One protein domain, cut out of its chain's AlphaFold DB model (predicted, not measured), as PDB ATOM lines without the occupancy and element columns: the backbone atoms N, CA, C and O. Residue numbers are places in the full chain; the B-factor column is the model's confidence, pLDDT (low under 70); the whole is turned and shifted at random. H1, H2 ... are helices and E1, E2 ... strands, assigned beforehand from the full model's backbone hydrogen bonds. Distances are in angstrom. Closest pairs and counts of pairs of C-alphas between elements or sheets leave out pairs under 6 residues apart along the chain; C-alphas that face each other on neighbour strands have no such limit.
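Overview. This is residues 78 to 152 of the 592 residues of an uncharacterized protein of Helicocarpus griseus UAMH5409 (UniProt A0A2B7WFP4). A two-stranded antiparallel ribbon, made of the first and last elements E1 and E2, has three helices gathered to one side of it: H1 and H2 lie side by side and run opposite ways, and the short H3 packs on H2 and leads into E2. A long loop, residues 85 to 99, connects E1 to H1, and the two printed ends come together at the same end of the ribbon. There are 75 residues printed, with two named strands and three named helices in the order E1, H1, H2, H3, E2; the class is mixed, helices and strands. The whole is compact, with a radius of gyration of the C-alphas of 11.7 A, and rounded, spanning 32 by 23 by 20 A.

Arrangement. Begin with the sheet, where E1, residues 78 to 84, and E2, residues 143 to 151, are antiparallel neighbours at 150 degrees between their directions. Look at N 82 and O 145, 2.9 A apart, and N 147 and O 80, also 2.9 A, both within hydrogen-bond range. C-alphas 81 and 146 face each other at 4.9 A. E2 bends by 59 degrees at residue 148. Next take H2, residues 120 to 128, which is near E2, with 5 pairs of C-alphas within 10 A; H2 and E1 are only just apart, their closest C-alphas 8.4 A from each other. H1, residues 100 to 116, is close to H2 but not clearly touching it: the closest C-alphas, of Tyr 113 and Leu 123, are 7.9 A apart. They run opposite ways at a shallow tilt of 29 degrees. H3, residues 136 to 140, touches H2, and there the closest C-alphas, of Leu 127 and Ala 139, are 5.4 A apart. H1 and E2 are apart, and so are E1 and H3. In H1, H2 and H3 every O i to N i+4 pair is within hydrogen-bond range.

Along the chain. Find C-alpha 78 at (511.229, 498.908, 432.685); from there E1 runs 19.3 A to Ser 84. Find C-alpha 100 at (511.506, 478.051, 412.178), where H1 begins its 24.4 A to Glu 116. H2 measures 12.3 A from Glu 120 to Asn 128, and H3 runs from Ser 136 to Arg 140. E2 starts at Lys 143 and ends 22.8 A on, with C-alpha 151 at (513.256, 504.691, 430.591).

Size, cuts and confidence. The two C-alphas farthest apart, those of Thr 100 and Cys 151, are 32.4 A from each other, while the first and last printed C-alphas are 5.8 A apart. The printed part has no cut. The link from E1 to H1 is long, with 15 residues; those from H1 to H2 and from H3 to E2 are tight. The mean pLDDT of the printed part is 81.0, and residue 97 and residues 149 to 152 are under 70.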
ATOM      1  N   GLN A  78     511.458 500.316 432.981       71.69
ATOM      2  CA  GLN A  78     511.229 498.908 432.685       71.69
ATOM      3  C   GLN A  78     512.503 498.113 432.915       71.69
ATOM      4  O   GLN A  78     513.620 498.617 432.733       71.69
ATOM      5  N   SER A  79     512.316 496.853 433.293       73.50
ATOM      6  CA  SER A  79     513.404 495.889 433.331       73.50
ATOM      7  C   SER A  79     513.933 495.671 431.908       73.50
ATOM      8  O   SER A  79     513.164 495.518 430.958       73.50
ATOM      9  N   SER A  80     515.254 495.733 431.732       78.00
ATOM     10  CA  SER A  80     515.888 495.558 430.426       78.00
ATOM     11  C   SER A  80     516.882 494.412 430.488       78.00
ATOM     12  O   SER A  80     517.847 494.460 431.246       78.00
ATOM     13  N   PHE A  81     516.659 493.395 429.661       82.12
ATOM     14  CA  PHE A  81     517.508 492.209 429.604       82.12
ATOM     15  C   PHE A  81     518.143 492.060 428.222       82.12
ATOM     16  O   PHE A  81     517.474 492.239 427.199       82.12
ATOM     17  N   ILE A  82     519.427 491.704 428.193       82.44
ATOM     18  CA  ILE A  82     520.083 491.167 427.001       82.44
ATOM     19  C   ILE A  82     520.056 489.648 427.105       82.44
ATOM     20  O   ILE A  82     520.455 489.068 428.113       82.44
ATOM     21  N   PHE A  83     519.598 489.015 426.031       86.38
ATOM     22  CA  PHE A  83     519.607 487.571 425.878       86.38
ATOM     23  C   PHE A  83     520.759 487.196 424.950       86.38
ATOM     24  O   PHE A  83     520.868 487.739 423.849       86.38
ATOM     25  N   SER A  84     521.619 486.282 425.385       85.38
ATOM     26  CA  SER A  84     522.702 485.738 424.564       85.38
ATOM     27  C   SER A  84     522.721 484.217 424.631       85.38
ATOM     28  O   SER A  84     522.346 483.619 425.641       85.38
ATOM     29  N   THR A  85     523.123 483.584 423.534       83.56
ATOM     30  CA  THR A  85     523.313 482.132 423.487       83.56
ATOM     31  C   THR A  85     524.605 481.735 424.209       83.56
ATOM     32  O   THR A  85     525.449 482.578 424.526       83.56
ATOM     33  N   ASP A  86     524.814 480.436 424.445       79.50
ATOM     34  CA  ASP A  86     526.056 479.930 425.048       79.50
ATOM     35  C   ASP A  86     527.320 480.370 424.293       79.50
ATOM     36  O   ASP A  86     528.342 480.655 424.929       79.50
ATOM     37  N   ASN A  87     527.211 480.498 422.967       77.25
ATOM     38  CA  ASN A  87     528.272 480.936 422.058       77.25
ATOM     39  C   ASN A  87     528.544 482.450 422.117       77.25
ATOM     40  O   ASN A  87     529.510 482.918 421.520       77.25
ATOM     41  N   GLY A  88     527.721 483.211 422.846       71.88
ATOM     42  CA  GLY A  88     527.831 484.664 422.971       71.88
ATOM     43  C   GLY A  88     527.105 485.448 421.876       71.88
ATOM     44  O   GLY A  88     527.236 486.670 421.834       71.88
ATOM     45  N   ASP A  89     526.328 484.785 421.014       79.81
ATOM     46  CA  ASP A  89     525.551 485.469 419.981       79.81
ATOM     47  C   ASP A  89     524.320 486.157 420.604       79.81
ATOM     48  O   ASP A  89     523.578 485.518 421.362       79.81
ATOM     49  N   PRO A  90     524.073 487.449 420.314       80.31
ATOM     50  CA  PRO A  90     522.933 488.177 420.861       80.31
ATOM     51  C   PRO A  90     521.614 487.731 420.213       80.31
ATOM     52  O   PRO A  90     521.484 487.675 418.990       80.31
ATOM     53  N   VAL A  91     520.595 487.478 421.035       82.25
ATOM     54  CA  VAL A  91     519.247 487.109 420.581       82.25
ATOM     55  C   VAL A  91     518.402 488.368 420.392       82.25
ATOM     56  O   VAL A  91     518.015 489.050 421.342       82.25
ATOM     57  N   HIS A  92     518.084 488.686 419.136       79.69
ATOM     58  CA  HIS A  92     517.321 489.881 418.780       79.69
ATOM     59  C   HIS A  92     515.802 489.639 418.806       79.69
ATOM     60  O   HIS A  92     515.218 489.135 417.848       79.69
ATOM     61  N   LEU A  93     515.124 490.108 419.861       77.75
ATOM     62  CA  LEU A  93     513.659 490.001 420.004       77.75
ATOM     63  C   LEU A  93     512.857 490.767 418.928       77.75
ATOM     64  O   LEU A  93     511.684 490.479 418.685       77.75
ATOM     65  N   SER A  94     513.446 491.786 418.295       70.06
ATOM     66  CA  SER A  94     512.786 492.592 417.255       70.06
ATOM     67  C   SER A  94     512.882 491.980 415.857       70.06
ATOM     68  O   SER A  94     512.032 492.266 415.017       70.06
ATOM     69  N   ALA A  95     513.897 491.154 415.608       70.50
ATOM     70  CA  ALA A  95     514.187 490.554 414.313       70.50
ATOM     71  C   ALA A  95     514.774 489.153 414.542       70.50
ATOM     72  O   ALA A  95     515.995 489.000 414.525       70.50
ATOM     73  N   PRO A  96     513.928 488.147 414.820       70.56
ATOM     74  CA  PRO A  96     514.407 486.810 415.133       70.56
ATOM     75  C   PRO A  96     515.066 486.175 413.900       70.56
ATOM     76  O   PRO A  96     514.468 486.117 412.822       70.56
ATOM     77  N   VAL A  97     516.304 485.710 414.069       64.75
ATOM     78  CA  VAL A  97     517.128 485.036 413.055       64.75
ATOM     79  C   VAL A  97     517.388 483.619 413.557       64.75
ATOM     80  O   VAL A  97     517.767 483.466 414.710       64.75
ATOM     81  N   GLY A  98     517.166 482.597 412.727       71.75
ATOM     82  CA  GLY A  98     517.329 481.200 413.138       71.75
ATOM     83  C   GLY A  98     516.439 480.237 412.355       71.75
ATOM     84  O   GLY A  98     515.876 480.600 411.315       71.75
ATOM     85  N   SER A  99     516.317 479.006 412.852       76.19
ATOM     86  CA  SER A  99     515.367 478.013 412.329       76.19
ATOM     87  C   SER A  99     513.911 478.433 412.600       76.19
ATOM     88  O   SER A  99     513.640 479.354 413.373       76.19
ATOM     89  N   THR A 100     512.940 477.778 411.958       79.31
ATOM     90  CA  THR A 100     511.506 478.051 412.178       79.31
ATOM     91  C   THR A 100     511.089 477.862 413.637       79.31
ATOM     92  O   THR A 100     510.367 478.705 414.160       79.31
ATOM     93  N   GLU A 101     511.592 476.818 414.298       80.19
ATOM     94  CA  GLU A 101     511.309 476.509 415.708       80.19
ATOM     95  C   GLU A 101     511.927 477.555 416.647       80.19
ATOM     96  O   GLU A 101     511.259 478.076 417.537       80.19
ATOM     97  N   GLU A 102     513.173 477.961 416.388       78.62
ATOM     98  CA  GLU A 102     513.844 479.009 417.162       78.62
ATOM     99  C   GLU A 102     513.126 480.360 417.019       78.62
ATOM    100  O   GLU A 102     512.977 481.109 417.982       78.62
ATOM    101  N   ARG A 103     512.594 480.665 415.830       82.69
ATOM    102  CA  ARG A 103     511.819 481.888 415.603       82.69
ATOM    103  C   ARG A 103     510.514 481.919 416.405       82.69
ATOM    104  O   ARG A 103     510.104 482.995 416.854       82.69
ATOM    105  N   GLU A 104     509.855 480.778 416.569       84.69
ATOM    106  CA  GLU A 104     508.630 480.650 417.366       84.69
ATOM    107  C   GLU A 104     508.914 480.782 418.866       84.69
ATOM    108  O   GLU A 104     508.206 481.517 419.562       84.69
ATOM    109  N   ASP A 105     510.004 480.183 419.344       86.38
ATOM    110  CA  ASP A 105     510.439 480.305 420.737       86.38
ATOM    111  C   ASP A 105     510.883 481.744 421.071       86.38
ATOM    112  O   ASP A 105     510.440 482.313 422.072       86.38
ATOM    113  N   VAL A 106     511.633 482.416 420.186       86.56
ATOM    114  CA  VAL A 106     511.977 483.846 420.342       86.56
ATOM    115  C   VAL A 106     510.723 484.729 420.344       86.56
ATOM    116  O   VAL A 106     510.654 485.714 421.083       86.56
ATOM    117  N   THR A 107     509.701 484.387 419.554       85.81
ATOM    118  CA  THR A 107     508.427 485.128 419.531       85.81
ATOM    119  C   THR A 107     507.624 484.919 420.818       85.81
ATOM    120  O   THR A 107     507.008 485.862 421.321       85.81
ATOM    121  N   THR A 108     507.663 483.717 421.391       88.00
ATOM    122  CA  THR A 108     507.035 483.406 422.684       88.00
ATOM    123  C   THR A 108     507.717 484.154 423.826       88.00
ATOM    124  O   THR A 108     507.034 484.819 424.607       88.00
ATOM    125  N   LEU A 109     509.054 484.154 423.853       87.88
ATOM    126  CA  LEU A 109     509.846 484.937 424.803       87.88
ATOM    127  C   LEU A 109     509.563 486.435 424.672       87.88
ATOM    128  O   LEU A 109     509.359 487.115 425.675       87.88
ATOM    129  N   LYS A 110     509.505 486.947 423.436       86.00
ATOM    130  CA  LYS A 110     509.128 488.333 423.155       86.00
ATOM    131  C   LYS A 110     507.774 488.645 423.791       86.00
ATOM    132  O   LYS A 110     507.682 489.570 424.582       86.00
ATOM    133  N   ARG A 111     506.733 487.877 423.484       84.81
ATOM    134  CA  ARG A 111     505.386 488.134 424.007       84.81
ATOM    135  C   ARG A 111     505.364 488.218 425.535       84.81
ATOM    136  O   ARG A 111     504.941 489.238 426.061       84.81
ATOM    137  N   TYR A 112     505.929 487.226 426.224       85.25
ATOM    138  CA  TYR A 112     506.004 487.226 427.687       85.25
ATOM    139  C   TYR A 112     506.781 488.432 428.240       85.25
ATOM    140  O   TYR A 112     506.311 489.124 429.138       85.25
ATOM    141  N   TYR A 113     507.944 488.744 427.660       82.81
ATOM    142  CA  TYR A 113     508.762 489.883 428.078       82.81
ATOM    143  C   TYR A 113     508.073 491.243 427.872       82.81
ATOM    144  O   TYR A 113     508.265 492.154 428.677       82.81
ATOM    145  N   TYR A 114     507.306 491.407 426.789       74.38
ATOM    146  CA  TYR A 114     506.630 492.666 426.466       74.38
ATOM    147  C   TYR A 114     505.276 492.834 427.181       74.38
ATOM    148  O   TYR A 114     504.919 493.973 427.473       74.38
ATOM    149  N   GLU A 115     504.546 491.751 427.463       74.50
ATOM    150  CA  GLU A 115     503.215 491.797 428.092       74.50
ATOM    151  C   GLU A 115     503.273 491.805 429.628       74.50
ATOM    152  O   GLU A 115     502.512 492.538 430.255       74.50
ATOM    153  N   GLU A 116     504.191 491.048 430.239       75.25
ATOM    154  CA  GLU A 116     504.190 490.806 431.694       75.25
ATOM    155  C   GLU A 116     505.253 491.605 432.477       75.25
ATOM    156  O   GLU A 116     505.234 491.579 433.704       75.25
ATOM    157  N   ASP A 117     506.188 492.293 431.798       73.75
ATOM    158  CA  ASP A 117     507.344 493.012 432.395       73.75
ATOM    159  C   ASP A 117     507.980 492.257 433.591       73.75
ATOM    160  O   ASP A 117     507.925 492.700 434.744       73.75
ATOM    161  N   PRO A 118     508.527 491.049 433.351       80.19
ATOM    162  CA  PRO A 118     508.857 490.119 434.421       80.19
ATOM    163  C   PRO A 118     510.098 490.540 435.219       80.19
ATOM    164  O   PRO A 118     511.122 490.939 434.667       80.19
ATOM    165  N   SER A 119     510.056 490.319 436.537       81.38
ATOM    166  CA  SER A 119     511.263 490.331 437.380       81.38
ATOM    167  C   SER A 119     512.260 489.246 436.945       81.38
ATOM    168  O   SER A 119     511.848 488.228 436.384       81.38
ATOM    169  N   GLU A 120     513.553 489.392 437.264       82.25
ATOM    170  CA  GLU A 120     514.572 488.382 436.918       82.25
ATOM    171  C   GLU A 120     514.177 486.975 437.403       82.25
ATOM    172  O   GLU A 120     514.282 485.997 436.661       82.25
ATOM    173  N   SER A 121     513.662 486.869 438.631       83.50
ATOM    174  CA  SER A 121     513.193 485.604 439.201       83.50
ATOM    175  C   SER A 121     512.044 484.988 438.404       83.50
ATOM    176  O   SER A 121     512.052 483.784 438.147       83.50
ATOM    177  N   SER A 122     511.081 485.807 437.977       86.12
ATOM    178  CA  SER A 122     509.936 485.352 437.182       86.12
ATOM    179  C   SER A 122     510.366 484.942 435.776       86.12
ATOM    180  O   SER A 122     509.932 483.908 435.274       86.12
ATOM    181  N   LEU A 123     511.282 485.700 435.169       88.25
ATOM    182  CA  LEU A 123     511.816 485.423 433.840       88.25
ATOM    183  C   LEU A 123     512.618 484.115 433.814       88.25
ATOM    184  O   LEU A 123     512.414 483.288 432.928       88.25
ATOM    185  N   ARG A 124     513.477 483.881 434.816       87.12
ATOM    186  CA  ARG A 124     514.208 482.611 434.951       87.12
ATOM    187  C   ARG A 124     513.264 481.431 435.179       87.12
ATOM    188  O   ARG A 124     513.493 480.358 434.627       87.12
ATOM    189  N   LEU A 125     512.208 481.609 435.973       90.19
ATOM    190  CA  LEU A 125     511.203 480.565 436.184       90.19
ATOM    191  C   LEU A 125     510.468 480.222 434.877       90.19
ATOM    192  O   LEU A 125     510.275 479.045 434.568       90.19
ATOM    193  N   TYR A 126     510.124 481.239 434.087       89.44
ATOM    194  CA  TYR A 126     509.462 481.077 432.796       89.44
ATOM    195  C   TYR A 126     510.349 480.348 431.772       89.44
ATOM    196  O   TYR A 126     509.913 479.379 431.152       89.44
ATOM    197  N   LEU A 127     511.627 480.732 431.662       89.25
ATOM    198  CA  LEU A 127     512.607 480.067 430.788       89.25
ATOM    199  C   LEU A 127     512.856 478.598 431.168       89.25
ATOM    200  O   LEU A 127     513.047 477.758 430.295       89.25
ATOM    201  N   ASN A 128     512.799 478.264 432.459       88.50
ATOM    202  CA  ASN A 128     513.013 476.897 432.941       88.50
ATOM    203  C   ASN A 128     511.802 475.968 432.763       88.50
ATOM    204  O   ASN A 128     511.943 474.751 432.914       88.50
ATOM    205  N   THR A 129     510.624 476.516 432.459       91.81
ATOM    206  CA  THR A 129     509.389 475.741 432.324       91.81
ATOM    207  C   THR A 129     509.296 475.137 430.921       91.81
ATOM    208  O   THR A 129     509.050 475.832 429.940       91.81
ATOM    209  N   GLU A 130     509.490 473.819 430.822       87.94
ATOM    210  CA  GLU A 130     509.648 473.113 429.539       87.94
ATOM    211  C   GLU A 130     508.420 473.199 428.624       87.94
ATOM    212  O   GLU A 130     508.564 473.171 427.408       87.94
ATOM    213  N   SER A 131     507.217 473.361 429.182       87.75
ATOM    214  CA  SER A 131     505.970 473.410 428.410       87.75
ATOM    215  C   SER A 131     505.796 474.663 427.548       87.75
ATOM    216  O   SER A 131     504.832 474.737 426.789       87.75
ATOM    217  N   HIS A 132     506.657 475.673 427.696       86.81
ATOM    218  CA  HIS A 132     506.551 476.936 426.957       86.81
ATOM    219  C   HIS A 132     507.369 476.969 425.660       86.81
ATOM    220  O   HIS A 132     507.170 477.886 424.865       86.81
ATOM    221  N   TRP A 133     508.255 475.994 425.438       88.94
ATOM    222  CA  TRP A 133     509.280 476.049 424.391       88.94
ATOM    223  C   TRP A 133     509.241 474.805 423.506       88.94
ATOM    224  O   TRP A 133     509.086 473.691 424.007       88.94
ATOM    225  N   HIS A 134     509.460 474.973 422.204       86.56
ATOM    226  CA  HIS A 134     509.715 473.857 421.292       86.56
ATOM    227  C   HIS A 134     511.120 473.294 421.523       86.56
ATOM    228  O   HIS A 134     511.316 472.079 421.536       86.56
ATOM    229  N   ASN A 135     512.087 474.174 421.796       86.69
ATOM    230  CA  ASN A 135     513.435 473.827 422.210       86.69
ATOM    231  C   ASN A 135     513.702 474.286 423.655       86.69
ATOM    232  O   ASN A 135     514.270 475.347 423.923       86.69
ATOM    233  N   SER A 136     513.334 473.439 424.619       84.56
ATOM    234  CA  SER A 136     513.548 473.705 426.050       84.56
ATOM    235  C   SER A 136     515.028 473.802 426.443       84.56
ATOM    236  O   SER A 136     515.365 474.492 427.406       84.56
ATOM    237  N   SER A 137     515.925 473.153 425.691       84.69
ATOM    238  CA  SER A 137     517.372 473.242 425.920       84.69
ATOM    239  C   SER A 137     517.935 474.609 425.534       84.69
ATOM    240  O   SER A 137     518.754 475.159 426.265       84.69
ATOM    241  N   TRP A 138     517.425 475.199 424.450       86.44
ATOM    242  CA  TRP A 138     517.747 476.565 424.046       86.44
ATOM    243  C   TRP A 138     517.304 477.569 425.114       86.44
ATOM    244  O   TRP A 138     518.127 478.350 425.583       86.44
ATOM    245  N   ALA A 139     516.050 477.490 425.575       84.75
ATOM    246  CA  ALA A 139     515.510 478.428 426.562       84.75
ATOM    247  C   ALA A 139     516.257 478.377 427.907       84.75
ATOM    248  O   ALA A 139     516.524 479.415 428.513       84.75
ATOM    249  N   ARG A 140     516.645 477.174 428.353       84.69
ATOM    250  CA  ARG A 140     517.402 476.959 429.597       84.69
ATOM    251  C   ARG A 140     518.838 477.486 429.527       84.69
ATOM    252  O   ARG A 140     519.377 477.908 430.548       84.69
ATOM    253  N   ASN A 141     519.444 477.462 428.343       86.44
ATOM    254  CA  ASN A 141     520.829 477.873 428.122       86.44
ATOM    255  C   ASN A 141     520.983 479.358 427.754       86.44
ATOM    256  O   ASN A 141     522.094 479.828 427.506       86.44
ATOM    257  N   LEU A 142     519.892 480.127 427.722       86.25
ATOM    258  CA  LEU A 142     519.971 481.565 427.492       86.25
ATOM    259  C   LEU A 142     520.659 482.266 428.665       86.25
ATOM    260  O   LEU A 142     520.196 482.237 429.808       86.25
ATOM    261  N   LYS A 143     521.751 482.968 428.364       86.12
ATOM    262  CA  LYS A 143     522.403 483.877 429.303       86.12
ATOM    263  C   LYS A 143     521.641 485.194 429.323       86.12
ATOM    264  O   LYS A 143     521.452 485.828 428.284       86.12
ATOM    265  N   ILE A 144     521.223 485.587 430.522       86.44
ATOM    266  CA  ILE A 144     520.504 486.831 430.789       86.44
ATOM    267  C   ILE A 144     521.489 487.807 431.423       86.44
ATOM    268  O   ILE A 144     521.998 487.553 432.516       86.44
ATOM    269  N   GLU A 145     521.742 488.918 430.747       83.38
ATOM    270  CA  GLU A 145     522.479 490.047 431.304       83.38
ATOM    271  C   GLU A 145     521.491 491.167 431.633       83.38
ATOM    272  O   GLU A 145     520.667 491.560 430.803       83.38
ATOM    273  N   ILE A 146     521.544 491.644 432.877       79.56
ATOM    274  CA  ILE A 146     520.675 492.710 433.368       79.56
ATOM    275  C   ILE A 146     521.314 494.033 432.979       79.56
ATOM    276  O   ILE A 146     522.444 494.321 433.370       79.56
ATOM    277  N   LEU A 147     520.579 494.837 432.224       73.81
ATOM    278  CA  LEU A 147     520.936 496.226 431.994       73.81
ATOM    279  C   LEU A 147     520.291 497.105 433.058       73.81
ATOM    280  O   LEU A 147     519.259 496.753 433.639       73.81
ATOM    281  N   ASP A 148     520.874 498.284 433.256       72.19
ATOM    282  CA  ASP A 148     520.228 499.332 434.035       72.19
ATOM    283  C   ASP A 148     518.792 499.560 433.519       72.19
ATOM    284  O   ASP A 148     518.563 499.513 432.301       72.19
ATOM    285  N   PRO A 149     517.815 499.791 434.419       66.75
ATOM    286  CA  PRO A 149     516.432 500.016 434.033       66.75
ATOM    287  C   PRO A 149     516.353 501.119 432.983       66.75
ATOM    288  O   PRO A 149     516.779 502.255 433.203       66.75
ATOM    289  N   ASN A 150     515.801 500.780 431.824       66.88
ATOM    290  CA  ASN A 150     515.650 501.742 430.752       66.88
ATOM    291  C   ASN A 150     514.393 502.576 430.995       66.88
ATOM    292  O   ASN A 150     513.375 502.077 431.479       66.88
ATOM    293  N   CYS A 151     514.451 503.857 430.625       64.38
ATOM    294  CA  CYS A 151     513.256 504.691 430.591       64.38
ATOM    295  C   CYS A 151     512.250 504.070 429.613       64.38
ATOM    296  O   CYS A 151     512.596 503.795 428.459       64.38
ATOM    297  N   ALA A 152     511.011 503.887 430.058       60.97
ATOM    298  CA  ALA A 152     509.902 503.367 429.268       60.97
ATOM    299  C   ALA A 152     509.458 504.385 428.201       60.97
ATOM    300  O   ALA A 152     508.426 505.038 428.309       60.97
TER     301      ALA A 152